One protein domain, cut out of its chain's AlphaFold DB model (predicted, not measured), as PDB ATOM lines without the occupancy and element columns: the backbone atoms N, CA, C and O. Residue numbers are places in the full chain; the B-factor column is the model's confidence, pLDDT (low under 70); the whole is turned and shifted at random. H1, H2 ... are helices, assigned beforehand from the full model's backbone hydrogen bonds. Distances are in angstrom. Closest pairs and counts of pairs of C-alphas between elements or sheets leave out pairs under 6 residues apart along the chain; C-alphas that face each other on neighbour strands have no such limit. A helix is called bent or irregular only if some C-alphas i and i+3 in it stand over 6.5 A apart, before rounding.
ATOM      1  N   ASP A   7     231.504 232.742 175.241       65.12
ATOM      2  CA  ASP A   7     230.329 232.105 174.652       65.12
ATOM      3  C   ASP A   7     229.085 232.215 175.548       65.12
ATOM      4  O   ASP A   7     228.020 232.585 175.068       65.12
ATOM      5  N   SER A   8     229.212 232.023 176.865       62.53
ATOM      6  CA  SER A   8     228.075 232.105 177.796       62.53
ATOM      7  C   SER A   8     227.528 233.528 177.943       62.53
ATOM      8  O   SER A   8     226.324 233.713 178.110       62.53
ATOM      9  N   ALA A   9     228.393 234.545 177.863       68.44
ATOM     10  CA  ALA A   9     227.961 235.944 177.859       68.44
ATOM     11  C   ALA A   9     227.203 236.303 176.566       68.44
ATOM     12  O   ALA A   9     226.233 237.061 176.605       68.44
ATOM     13  N   ASN A  10     227.613 235.726 175.432       81.06
ATOM     14  CA  ASN A  10     226.938 235.884 174.146       81.06
ATOM     15  C   ASN A  10     225.579 235.163 174.129       81.06
ATOM     16  O   ASN A  10     224.581 235.729 173.686       81.06
ATOM     17  N   ASP A  11     225.510 233.956 174.691       79.81
ATOM     18  CA  ASP A  11     224.259 233.207 174.811       79.81
ATOM     19  C   ASP A  11     223.253 233.936 175.706       79.81
ATOM     20  O   ASP A  11     222.107 234.129 175.308       79.81
ATOM     21  N   ALA A  12     223.682 234.450 176.862       82.00
ATOM     22  CA  ALA A  12     222.816 235.244 177.734       82.00
ATOM     23  C   ALA A  12     222.261 236.494 177.024       82.00
ATOM     24  O   ALA A  12     221.075 236.799 177.149       82.00
ATOM     25  N   ALA A  13     223.087 237.189 176.234       86.88
ATOM     26  CA  ALA A  13     222.648 238.342 175.449       86.88
ATOM     27  C   ALA A  13     221.630 237.956 174.359       86.88
ATOM     28  O   ALA A  13     220.640 238.661 174.162       86.88
ATOM     29  N   ARG A  14     221.833 236.819 173.681       85.56
ATOM     30  CA  ARG A  14     220.896 236.282 172.676       85.56
ATOM     31  C   ARG A  14     219.550 235.898 173.286       85.56
ATOM     32  O   ARG A  14     218.513 236.228 172.717       85.56
ATOM     33  N   LEU A  15     219.559 235.244 174.446       86.88
ATOM     34  CA  LEU A  15     218.339 234.864 175.165       86.88
ATOM     35  C   LEU A  15     217.591 236.095 175.700       86.88
ATOM     36  O   LEU A  15     216.365 236.166 175.605       86.88
ATOM     37  N   ALA A  16     218.318 237.108 176.177       87.56
ATOM     38  CA  ALA A  16     217.727 238.381 176.585       87.56
ATOM     39  C   ALA A  16     217.079 239.129 175.405       87.56
ATOM     40  O   ALA A  16     216.008 239.710 175.564       87.56
ATOM     41  N   ALA A  17     217.681 239.078 174.211       90.19
ATOM     42  CA  ALA A  17     217.150 239.734 173.013       90.19
ATOM     43  C   ALA A  17     215.786 239.180 172.560       90.19
ATOM     44  O   ALA A  17     215.009 239.910 171.949       90.19
ATOM     45  N   VAL A  18     215.473 237.922 172.886       90.38
ATOM     46  CA  VAL A  18     214.153 237.317 172.627       90.38
ATOM     47  C   VAL A  18     213.204 237.405 173.825       90.38
ATOM     48  O   VAL A  18     212.119 236.836 173.777       90.38
ATOM     49  N   ALA A  19     213.588 238.123 174.886       91.12
ATOM     50  CA  ALA A  19     212.842 238.228 176.139       91.12
ATOM     51  C   ALA A  19     212.542 236.861 176.791       91.12
ATOM     52  O   ALA A  19     211.473 236.663 177.370       91.12
ATOM     53  N   MET A  20     213.486 235.913 176.704       90.00
ATOM     54  CA  MET A  20     213.383 234.661 177.454       90.00
ATOM     55  C   MET A  20     213.442 234.965 178.963       90.00
ATOM     56  O   MET A  20     214.335 235.704 179.395       90.00
ATOM     57  N   PRO A  21     212.518 234.417 179.775       87.69
ATOM     58  CA  PRO A  21     212.545 234.618 181.216       87.69
ATOM     59  C   PRO A  21     213.819 234.015 181.834       87.69
ATOM     60  O   PRO A  21     214.304 232.972 181.384       87.69
ATOM     61  N   PRO A  22     214.395 234.649 182.871       88.19
ATOM     62  CA  PRO A  22     215.531 234.078 183.578       88.19
ATOM     63  C   PRO A  22     215.120 232.788 184.296       88.19
ATOM     64  O   PRO A  22     214.047 232.703 184.883       88.19
ATOM     65  N   LEU A  23     216.016 231.801 184.347       85.94
ATOM     66  CA  LEU A  23     215.730 230.511 184.989       85.94
ATOM     67  C   LEU A  23     215.247 230.654 186.444       85.94
ATOM     68  O   LEU A  23     214.390 229.906 186.894       85.94
ATOM     69  N   ALA A  24     215.772 231.646 187.168       88.94
ATOM     70  CA  ALA A  24     215.414 231.915 188.558       88.94
ATOM     71  C   ALA A  24     213.982 232.451 188.752       88.94
ATOM     72  O   ALA A  24     213.518 232.500 189.888       88.94
ATOM     73  N   SER A  25     213.292 232.878 187.686       90.75
ATOM     74  CA  SER A  25     211.890 233.309 187.765       90.75
ATOM     75  C   SER A  25     210.889 232.185 187.506       90.75
ATOM     76  O   SER A  25     209.691 232.424 187.624       90.75
ATOM     77  N   LEU A  26     211.352 230.995 187.118       90.06
ATOM     78  CA  LEU A  26     210.489 229.857 186.820       90.06
ATOM     79  C   LEU A  26     210.326 228.987 188.064       90.06
ATOM     80  O   LEU A  26     211.311 228.596 188.695       90.06
ATOM     81  N   ASP A  27     209.081 228.665 188.400       91.81
ATOM     82  CA  ASP A  27     208.800 227.576 189.328       91.81
ATOM     83  C   ASP A  27     208.980 226.211 188.639       91.81
ATOM     84  O   ASP A  27     209.308 226.117 187.453       91.81
ATOM     85  N   ALA A  28     208.808 225.133 189.404       88.56
ATOM     86  CA  ALA A  28     209.030 223.779 188.905       88.56
ATOM     87  C   ALA A  28     208.092 223.408 187.743       88.56
ATOM     88  O   ALA A  28     208.523 222.727 186.809       88.56
ATOM     89  N   ASP A  29     206.842 223.872 187.775       87.50
ATOM     90  CA  ASP A  29     205.838 223.540 186.764       87.50
ATOM     91  C   ASP A  29     206.105 224.311 185.471       87.50
ATOM     92  O   ASP A  29     206.139 223.724 184.385       87.50
ATOM     93  N   ALA A  30     206.378 225.613 185.584       88.69
ATOM     94  CA  ALA A  30     206.776 226.455 184.466       88.69
ATOM     95  C   ALA A  30     208.054 225.920 183.807       88.69
ATOM     96  O   ALA A  30     208.115 225.790 182.584       88.69
ATOM     97  N   LEU A  31     209.039 225.509 184.611       88.81
ATOM     98  CA  LEU A  31     210.279 224.921 184.115       88.81
ATOM     99  C   LEU A  31     210.041 223.600 183.365       88.81
ATOM    100  O   LEU A  31     210.630 223.376 182.306       88.81
ATOM    101  N   ALA A  32     209.168 222.729 183.881       86.56
ATOM    102  CA  ALA A  32     208.831 221.464 183.230       86.56
ATOM    103  C   ALA A  32     208.107 221.679 181.889       86.56
ATOM    104  O   ALA A  32     208.398 220.993 180.903       86.56
ATOM    105  N   ILE A  33     207.195 222.653 181.835       86.25
ATOM    106  CA  ILE A  33     206.469 223.033 180.621       86.25
ATOM    107  C   ILE A  33     207.424 223.612 179.573       86.25
ATOM    108  O   ILE A  33     207.432 223.141 178.433       86.25
ATOM    109  N   GLU A  34     208.253 224.590 179.944       88.44
ATOM    110  CA  GLU A  34     209.212 225.208 179.023       88.44
ATOM    111  C   GLU A  34     210.222 224.186 178.488       88.44
ATOM    112  O   GLU A  34     210.462 224.125 177.279       88.44
ATOM    113  N   GLY A  35     210.750 223.320 179.359       85.56
ATOM    114  CA  GLY A  35     211.648 222.233 178.968       85.56
ATOM    115  C   GLY A  35     211.006 221.263 177.972       85.56
ATOM    116  O   GLY A  35     211.632 220.894 176.977       85.56
ATOM    117  N   MET A  36     209.735 220.892 178.176       84.31
ATOM    118  CA  MET A  36     209.004 220.060 177.213       84.31
ATOM    119  C   MET A  36     208.844 220.768 175.862       84.31
ATOM    120  O   MET A  36     209.044 220.140 174.820       84.31
ATOM    121  N   LEU A  37     208.471 222.049 175.859       86.06
ATOM    122  CA  LEU A  37     208.262 222.813 174.628       86.06
ATOM    123  C   LEU A  37     209.560 222.969 173.821       86.06
ATOM    124  O   LEU A  37     209.527 222.842 172.597       86.06
ATOM    125  N   LEU A  38     210.701 223.166 174.489       85.81
ATOM    126  CA  LEU A  38     212.025 223.184 173.856       85.81
ATOM    127  C   LEU A  38     212.346 221.849 173.172       85.81
ATOM    128  O   LEU A  38     212.701 221.832 171.994       85.81
ATOM    129  N   VAL A  39     212.135 220.728 173.870       83.44
ATOM    130  CA  VAL A  39     212.344 219.384 173.309       83.44
ATOM    131  C   VAL A  39     211.417 219.131 172.115       83.44
ATOM    132  O   VAL A  39     211.857 218.627 171.084       83.44
ATOM    133  N   LEU A  40     210.138 219.503 172.213       81.50
ATOM    134  CA  LEU A  40     209.171 219.350 171.121       81.50
ATOM    135  C   LEU A  40     209.540 220.168 169.880       81.50
ATOM    136  O   LEU A  40     209.413 219.668 168.758       81.50
ATOM    137  N   ARG A  41     209.995 221.408 170.083       82.69
ATOM    138  CA  ARG A  41     210.459 222.295 169.013       82.69
ATOM    139  C   ARG A  41     211.642 221.673 168.272       82.69
ATOM    140  O   ARG A  41     211.620 221.610 167.045       82.69
ATOM    141  N   ASP A  42     212.638 221.179 169.003       81.81
ATOM    142  CA  ASP A  42     213.852 220.597 168.422       81.81
ATOM    143  C   ASP A  42     213.579 219.273 167.700       81.81
ATOM    144  O   ASP A  42     214.135 219.011 166.632       81.81
ATOM    145  N   LEU A  43     212.668 218.454 168.234       78.88
ATOM    146  CA  LEU A  43     212.236 217.210 167.595       78.88
ATOM    147  C   LEU A  43     211.372 217.443 166.346       78.88
ATOM    148  O   LEU A  43     210.997 216.473 165.691       78.88
ATOM    149  N   LYS A  44     211.054 218.700 165.991       74.44
ATOM    150  CA  LYS A  44     210.235 219.078 164.822       74.44
ATOM    151  C   LYS A  44     208.906 218.315 164.751       74.44
ATOM    152  O   LYS A  44     208.423 217.999 163.667       74.44
ATOM    153  N   GLY A  45     208.334 217.974 165.906       60.66
ATOM    154  CA  GLY A  45     207.119 217.163 165.968       60.66
ATOM    155  C   GLY A  45     207.274 215.729 165.442       60.66
ATOM    156  O   GLY A  45     206.266 215.132 165.062       60.66
ATOM    157  N   ALA A  46     208.492 215.164 165.416       58.47
ATOM    158  CA  ALA A  46     208.700 213.730 165.217       58.47
ATOM    159  C   ALA A  46     207.729 212.958 166.122       58.47
ATOM    160  O   ALA A  46     207.544 213.320 167.282       58.47
ATOM    161  N   ALA A  47     207.036 211.975 165.544       54.38
ATOM    162  CA  ALA A  47     205.808 211.400 166.079       54.38
ATOM    163  C   ALA A  47     205.946 210.910 167.534       54.38
ATOM    164  O   ALA A  47     206.328 209.772 167.788       54.38
ATOM    165  N   GLY A  48     205.580 211.774 168.481       58.53
ATOM    166  CA  GLY A  48     205.518 211.465 169.904       58.53
ATOM    167  C   GLY A  48     206.578 212.178 170.737       58.53
ATOM    168  O   GLY A  48     207.747 212.282 170.377       58.53
ATOM    169  N   LEU A  49     206.146 212.646 171.910       59.91
ATOM    170  CA  LEU A  49     207.067 213.009 172.977       59.91
ATOM    171  C   LEU A  49     207.962 211.799 173.291       59.91
ATOM    172  O   LEU A  49     207.448 210.680 173.350       59.91
ATOM    173  N   PRO A  50     209.253 212.010 173.594       60.81
ATOM    174  CA  PRO A  50     210.165 210.937 174.003       60.81
ATOM    175  C   PRO A  50     209.697 210.222 175.285       60.81
ATOM    176  O   PRO A  50     210.172 209.136 175.598       60.81
ATOM    177  N   PHE A  51     208.726 210.805 175.997       67.69
ATOM    178  CA  PHE A  51     208.104 210.252 177.191       67.69
ATOM    179  C   PHE A  51     206.578 210.319 177.048       67.69
ATOM    180  O   PHE A  51     205.969 211.320 177.415       67.69
ATOM    181  N   PRO A  52     205.911 209.271 176.544       65.00
ATOM    182  CA  PRO A  52     204.450 209.254 176.445       65.00
ATOM    183  C   PRO A  52     203.753 209.568 177.782       65.00
ATOM    184  O   PRO A  52     202.699 210.200 177.806       65.00
ATOM    185  N   LEU A  53     204.389 209.196 178.901       67.25
ATOM    186  CA  LEU A  53     203.925 209.485 180.258       67.25
ATOM    187  C   LEU A  53     204.065 210.961 180.660       67.25
ATOM    188  O   LEU A  53     203.247 211.436 181.445       67.25
ATOM    189  N   SER A  54     205.020 211.725 180.109       69.19
ATOM    190  CA  SER A  54     205.129 213.158 180.436       69.19
ATOM    191  C   SER A  54     203.910 213.939 179.947       69.19
ATOM    192  O   SER A  54     203.479 214.883 180.602       69.19
ATOM    193  N   ARG A  55     203.263 213.482 178.866       66.56
ATOM    194  CA  ARG A  55     201.996 214.053 178.387       66.56
ATOM    195  C   ARG A  55     200.816 213.820 179.333       66.56
ATOM    196  O   ARG A  55     199.813 214.515 179.210       66.56
ATOM    197  N   LEU A  56     200.905 212.840 180.234       70.88
ATOM    198  CA  LEU A  56     199.891 212.615 181.268       70.88
ATOM    199  C   LEU A  56     200.100 213.527 182.480       70.88
ATOM    200  O   LEU A  56     199.125 213.875 183.138       70.88
ATOM    201  N   ALA A  57     201.349 213.902 182.761       75.62
ATOM    202  CA  ALA A  57     201.709 214.768 183.880       75.62
ATOM    203  C   ALA A  57     201.589 216.264 183.547       75.62
ATOM    204  O   ALA A  57     201.388 217.074 184.446       75.62
ATOM    205  N   LEU A  58     201.706 216.635 182.268       75.06
ATOM    206  CA  LEU A  58     201.686 218.027 181.819       75.06
ATOM    207  C   LEU A  58     200.316 218.438 181.249       75.06
ATOM    208  O   LEU A  58     199.586 217.592 180.719       75.06
ATOM    209  N   PRO A  59     199.955 219.736 181.309       80.19
ATOM    210  CA  PRO A  59     198.715 220.229 180.716       80.19
ATOM    211  C   PRO A  59     198.585 219.847 179.232       80.19
ATOM    212  O   PRO A  59     199.540 219.892 178.457       80.19
ATOM    213  N   ARG A  60     197.374 219.456 178.813       75.31
ATOM    214  CA  ARG A  60     197.125 218.990 177.433       75.31
ATOM    215  C   ARG A  60     197.161 220.115 176.402       75.31
ATOM    216  O   ARG A  60     197.559 219.866 175.262       75.31
ATOM    217  N   ALA A  61     196.715 221.301 176.809       80.25
ATOM    218  CA  ALA A  61     196.741 222.530 176.033       80.25
ATOM    219  C   ALA A  61     197.742 223.479 176.692       80.25
ATOM    220  O   ALA A  61     197.587 223.820 177.863       80.25
ATOM    221  N   ILE A  62     198.784 223.831 175.948       79.50
ATOM    222  CA  ILE A  62     199.842 224.738 176.378       79.50
ATOM    223  C   ILE A  62     200.113 225.663 175.206       79.50
ATOM    224  O   ILE A  62     200.403 225.192 174.104       79.50
ATOM    225  N   ASP A  63     200.028 226.962 175.456       84.00
ATOM    226  CA  ASP A  63     200.423 227.964 174.482       84.00
ATOM    227  C   ASP A  63     201.948 228.080 174.468       84.00
ATOM    228  O   ASP A  63     202.591 228.236 175.508       84.00
ATOM    229  N   ALA A  64     202.543 227.984 173.279       83.62
ATOM    230  CA  ALA A  64     203.977 228.176 173.130       83.62
ATOM    231  C   ALA A  64     204.326 229.655 173.388       83.62
ATOM    232  O   ALA A  64     203.744 230.534 172.741       83.62
ATOM    233  N   PRO A  65     205.279 229.960 174.287       87.75
ATOM    234  CA  PRO A  65     205.639 231.340 174.576       87.75
ATOM    235  C   PRO A  65     206.308 231.992 173.359       87.75
ATOM    236  O   PRO A  65     207.063 231.356 172.623       87.75
ATOM    237  N   ALA A  66     206.053 233.286 173.146       89.44
ATOM    238  CA  ALA A  66     206.506 234.002 171.949       89.44
ATOM    239  C   ALA A  66     208.035 233.965 171.757       89.44
ATOM    240  O   ALA A  66     208.512 233.827 170.628       89.44
ATOM    241  N   TRP A  67     208.799 234.019 172.854       90.06
ATOM    242  CA  TRP A  67     210.263 233.962 172.829       90.06
ATOM    243  C   TRP A  67     210.792 232.660 172.210       90.06
ATOM    244  O   TRP A  67     211.817 232.665 171.529       90.06
ATOM    245  N   LEU A  68     210.073 231.544 172.390       86.69
ATOM    246  CA  LEU A  68     210.492 230.223 171.923       86.69
ATOM    247  C   LEU A  68     210.507 230.135 170.394       86.69
ATOM    248  O   LEU A  68     211.392 229.492 169.824       86.69
ATOM    249  N   ASN A  69     209.545 230.802 169.752       85.00
ATOM    250  CA  ASN A  69     209.444 230.918 168.296       85.00
ATOM    251  C   ASN A  69     210.383 231.991 167.733       85.00
ATOM    252  O   ASN A  69     210.803 231.899 166.583       85.00
ATOM    253  N   ALA A  70     210.705 233.010 168.534       87.94
ATOM    254  CA  ALA A  70     211.629 234.073 168.153       87.94
ATOM    255  C   ALA A  70     213.101 233.633 168.200       87.94
ATOM    256  O   ALA A  70     213.934 234.249 167.539       87.94
ATOM    257  N   LEU A  71     213.431 232.580 168.959       84.81
ATOM    258  CA  LEU A  71     214.787 232.051 169.067       84.81
ATOM    259  C   LEU A  71     215.133 231.149 167.864       84.81
ATOM    260  O   LEU A  71     214.508 230.098 167.695       84.81
ATOM    261  N   PRO A  72     216.162 231.486 167.060       83.12
ATOM    262  CA  PRO A  72     216.616 230.612 165.984       83.12
ATOM    263  C   PRO A  72     217.036 229.231 166.502       83.12
ATOM    264  O   PRO A  72     217.890 229.119 167.381       83.12
ATOM    265  N   THR A  73     216.504 228.165 165.898       75.50
ATOM    266  CA  THR A  73     216.827 226.766 166.254       75.50
ATOM    267  C   THR A  73     218.309 226.425 166.081       75.50
ATOM    268  O   THR A  73     218.818 225.513 166.720       75.50
ATOM    269  N   GLN A  74     219.019 227.194 165.255       78.25
ATOM    270  CA  GLN A  74     220.455 227.072 164.988       78.25
ATOM    271  C   GLN A  74     221.311 227.283 166.244       78.25
ATOM    272  O   GLN A  74     222.422 226.766 166.328       78.25
ATOM    273  N   HIS A  75     220.813 228.051 167.222       74.81
ATOM    274  CA  HIS A  75     221.562 228.345 168.444       74.81
ATOM    275  C   HIS A  75     221.733 227.124 169.350       74.81
ATOM    276  O   HIS A  75     222.691 227.083 170.116       74.81
ATOM    277  N   ASP A  76     220.860 226.122 169.234       73.56
ATOM    278  CA  ASP A  76     220.953 224.891 170.017       73.56
ATOM    279  C   ASP A  76     220.533 223.655 169.211       73.56
ATOM    280  O   ASP A  76     219.856 222.759 169.703       73.56
ATOM    281  N   GLU A  77     220.959 223.577 167.948       72.88
ATOM    282  CA  GLU A  77     220.530 222.518 167.021       72.88
ATOM    283  C   GLU A  77     220.841 221.094 167.534       72.88
ATOM    284  O   GLU A  77     220.129 220.137 167.235       72.88
ATOM    285  N   ALA A  78     221.887 220.951 168.354       78.50
ATOM    286  CA  ALA A  78     222.275 219.688 168.981       78.50
ATOM    287  C   ALA A  78     221.868 219.581 170.465       78.50
ATOM    288  O   ALA A  78     222.258 218.619 171.129       78.50
ATOM    289  N   GLY A  79     221.127 220.551 171.004       81.12
ATOM    290  CA  GLY A  79     220.768 220.659 172.420       81.12
ATOM    291  C   GLY A  79     220.035 219.449 172.949       81.12
ATOM    292  O   GLY A  79     220.546 218.735 173.813       81.12
ATOM    293  N   THR A  80     218.883 219.157 172.351       83.06
ATOM    294  CA  THR A  80     218.056 218.006 172.724       83.06
ATOM    295  C   THR A  80     218.806 216.673 172.586       83.06
ATOM    296  O   THR A  80     218.753 215.828 173.480       83.06
ATOM    297  N   ALA A  81     219.600 216.492 171.526       83.62
ATOM    298  CA  ALA A  81     220.410 215.283 171.352       83.62
ATOM    299  C   ALA A  81     221.513 215.150 172.424       83.62
ATOM    300  O   ALA A  81     221.770 214.052 172.928       83.62
ATOM    301  N   ARG A  82     222.165 216.262 172.799       86.75
ATOM    302  CA  ARG A  82     223.147 216.301 173.897       86.75
ATOM    303  C   ARG A  82     222.495 216.016 175.243       86.75
ATOM    304  O   ARG A  82     223.078 215.275 176.032       86.75
ATOM    305  N   LEU A  83     221.303 216.560 175.489       85.50
ATOM    306  CA  LEU A  83     220.525 216.284 176.691       85.50
ATOM    307  C   LEU A  83     220.253 214.782 176.810       85.50
ATOM    308  O   LEU A  83     220.645 214.188 177.808       85.50
ATOM    309  N   PHE A  84     219.694 214.145 175.776       83.25
ATOM    310  CA  PHE A  84     219.391 212.707 175.808       83.25
ATOM    311  C   PHE A  84     220.619 211.834 176.034       83.25
ATOM    312  O   PHE A  84     220.546 210.863 176.782       83.25
ATOM    313  N   ARG A  85     221.769 212.204 175.461       86.75
ATOM    314  CA  ARG A  85     223.030 211.494 175.710       86.75
ATOM    315  C   ARG A  85     223.465 211.558 177.178       86.75
ATOM    316  O   ARG A  85     224.090 210.620 177.653       86.75
ATOM    317  N   ARG A  86     223.148 212.651 177.881       87.38
ATOM    318  CA  ARG A  86     223.521 212.878 179.287       87.38
ATOM    319  C   ARG A  86     222.462 212.428 180.289       87.38
ATOM    320  O   ARG A  86     222.779 212.314 181.466       87.38
ATOM    321  N   LEU A  87     221.229 212.156 179.861       83.75
ATOM    322  CA  LEU A  87     220.157 211.714 180.762       83.75
ATOM    323  C   LEU A  87     220.525 210.493 181.632       83.75
ATOM    324  O   LEU A  87     220.204 210.552 182.816       83.75
ATOM    325  N   PRO A  88     221.266 209.472 181.148       81.94
ATOM    326  CA  PRO A  88     221.745 208.383 182.005       81.94
ATOM    327  C   PRO A  88     222.628 208.832 183.180       81.94
ATOM    328  O   PRO A  88     222.649 208.189 184.224       81.94
ATOM    329  N   GLU A  89     223.379 209.920 183.010       85.00
ATOM    330  CA  GLU A  89     224.263 210.474 184.043       85.00
ATOM    331  C   GLU A  89     223.504 211.401 184.999       85.00
ATOM    332  O   GLU A  89     223.846 211.504 186.175       85.00
ATOM    333  N   LEU A  90     222.489 212.102 184.481       82.00
ATOM    334  CA  LEU A  90     221.706 213.095 185.217       82.00
ATOM    335  C   LEU A  90     220.573 212.470 186.037       82.00
ATOM    336  O   LEU A  90     220.185 213.027 187.060       82.00
ATOM    337  N   LEU A  91     220.046 211.328 185.597       79.25
ATOM    338  CA  LEU A  91     218.948 210.613 186.234       79.25
ATOM    339  C   LEU A  91     219.401 209.179 186.499       79.25
ATOM    340  O   LEU A  91     219.514 208.371 185.580       79.25
ATOM    341  N   ARG A  92     219.656 208.842 187.767       71.81
ATOM    342  CA  ARG A  92     220.103 207.492 188.157       71.81
ATOM    343  C   ARG A  92     219.097 206.415 187.761       71.81
ATOM    344  O   ARG A  92     219.474 205.299 187.420       71.81
ATOM    345  N   GLU A  93     217.824 206.774 187.776       75.94
ATOM    346  CA  GLU A  93     216.682 205.930 187.458       75.94
ATOM    347  C   GLU A  93     216.438 205.830 185.944       75.94
ATOM    348  O   GLU A  93     215.565 205.081 185.512       75.94
ATOM    349  N   TRP A  94     217.210 206.541 185.112       71.00
ATOM    350  CA  TRP A  94     217.067 206.520 183.653       71.00
ATOM    351  C   TRP A  94     217.162 205.110 183.067       71.00
ATOM    352  O   TRP A  94     216.405 204.764 182.163       71.00
ATOM    353  N   ALA A  95     218.047 204.276 183.618       67.75
ATOM    354  CA  ALA A  95     218.182 202.878 183.216       67.75
ATOM    355  C   ALA A  95     216.883 202.074 183.420       67.75
ATOM    356  O   ALA A  95     216.635 201.120 182.695       67.75
ATOM    357  N   TRP A  96     216.036 202.464 184.376       68.75
ATOM    358  CA  TRP A  96     214.804 201.742 184.706       68.75
ATOM    359  C   TRP A  96     213.631 202.105 183.790       68.75
ATOM    360  O   TRP A  96     212.634 201.388 183.767       68.75
ATOM    361  N   LEU A  97     213.731 203.199 183.026       64.25
ATOM    362  CA  LEU A  97     212.668 203.651 182.122       64.25
ATOM    363  C   LEU A  97     212.613 202.869 180.802       64.25
ATOM    364  O   LEU A  97     211.601 202.943 180.107       64.25
TER     365      LEU A  97
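AT A GLANCE: This is residues 7 to 97 of the 99 residues of an uncharacterized protein of Burkholderia catarinensis (UniProt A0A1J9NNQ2). One helix, H2, stands in the middle, and the rest of the chain winds round it in an irregular course with few contacts between helices. H1 lies away from H2 at one end of the longest axis and H7 at the other end, while H3, H4, H5 and H6 lie round H2; residues 89 to 94 stick out. The printed part has 91 residues with seven named helices, H1 to H7 in order, and no named strand; its class is all helix. It is compact, with a radius of gyration of the C-alphas of 14.0 A, and spans 39 by 30 by 27 A.

HOW THE PARTS SIT: H2, residues 28 to 42, is the longest helix, and its centre is 4.0 A from the mean of the C-alphas. With residues 39 to 42 alone it only just touches H6, residues 79 to 90, and only at their ends, with 3 pairs of C-alphas within 8 A; the closest are those of Val 39 and Thr 80, 5.9 A apart. Their lines stand at a steep tilt of 51 degrees, opposite ways. H4, residues 66 to 70, is close to H2 but not clearly touching, the closest C-alphas being those of Leu 38 and Leu 68, 7.5 A apart. H5, residues 73 to 76, is also close to H2 but not clearly touching, with the C-alphas of Asp 42 and Thr 73 closest at 7.2 A. H3, residues 54 to 57, is near H2, with 5 pairs of C-alphas within 10 A. H1, residues 7 to 17, is near H4, with 6 such pairs, and apart from H2. H7, residues 92 to 97, and H6 only just touch, only at the corner by their link, with 3 pairs within 8 A; the C-alphas of Pro 88 and Trp 94 are closest at 5.3 A. Every O i to N i+4 pair is within hydrogen-bond range in H1, H2 and H4; in H6 it is 6 of 8, in H7 0 of 2, with 2 of 3 O i to N i+3 pairs within range, and H3 and H5 are too short for an i+4 pair.

IN THESE COORDINATES: H2 is 21.3 A long from C-alpha 28 at (209.030, 223.779, 188.905) to C-alpha 42. H1 is 15.3 A long and begins at C-alpha 7, (230.329, 232.105, 174.652). H6 is 14.9 A long and irregular, with C-alphas 85 and 88 7.1 A apart. H7 is 10.3 A long, irregular too, with C-alphas 92 and 95 7.0 A apart, and ends at C-alpha 97, (212.668, 203.651, 182.122). H3, H4 and H5 have 4, 5 and 4 residues.

THE WHOLE: The C-alphas of Ala 17 and Trp 96 are the two farthest apart, at 39.8 A. The printed part has no cut. The link from H2 to H3, 11 residues, is long. The mean pLDDT of the printed part is 79.8; residues 7 to 9, 45 to 55 and 95 to 97 are under 70.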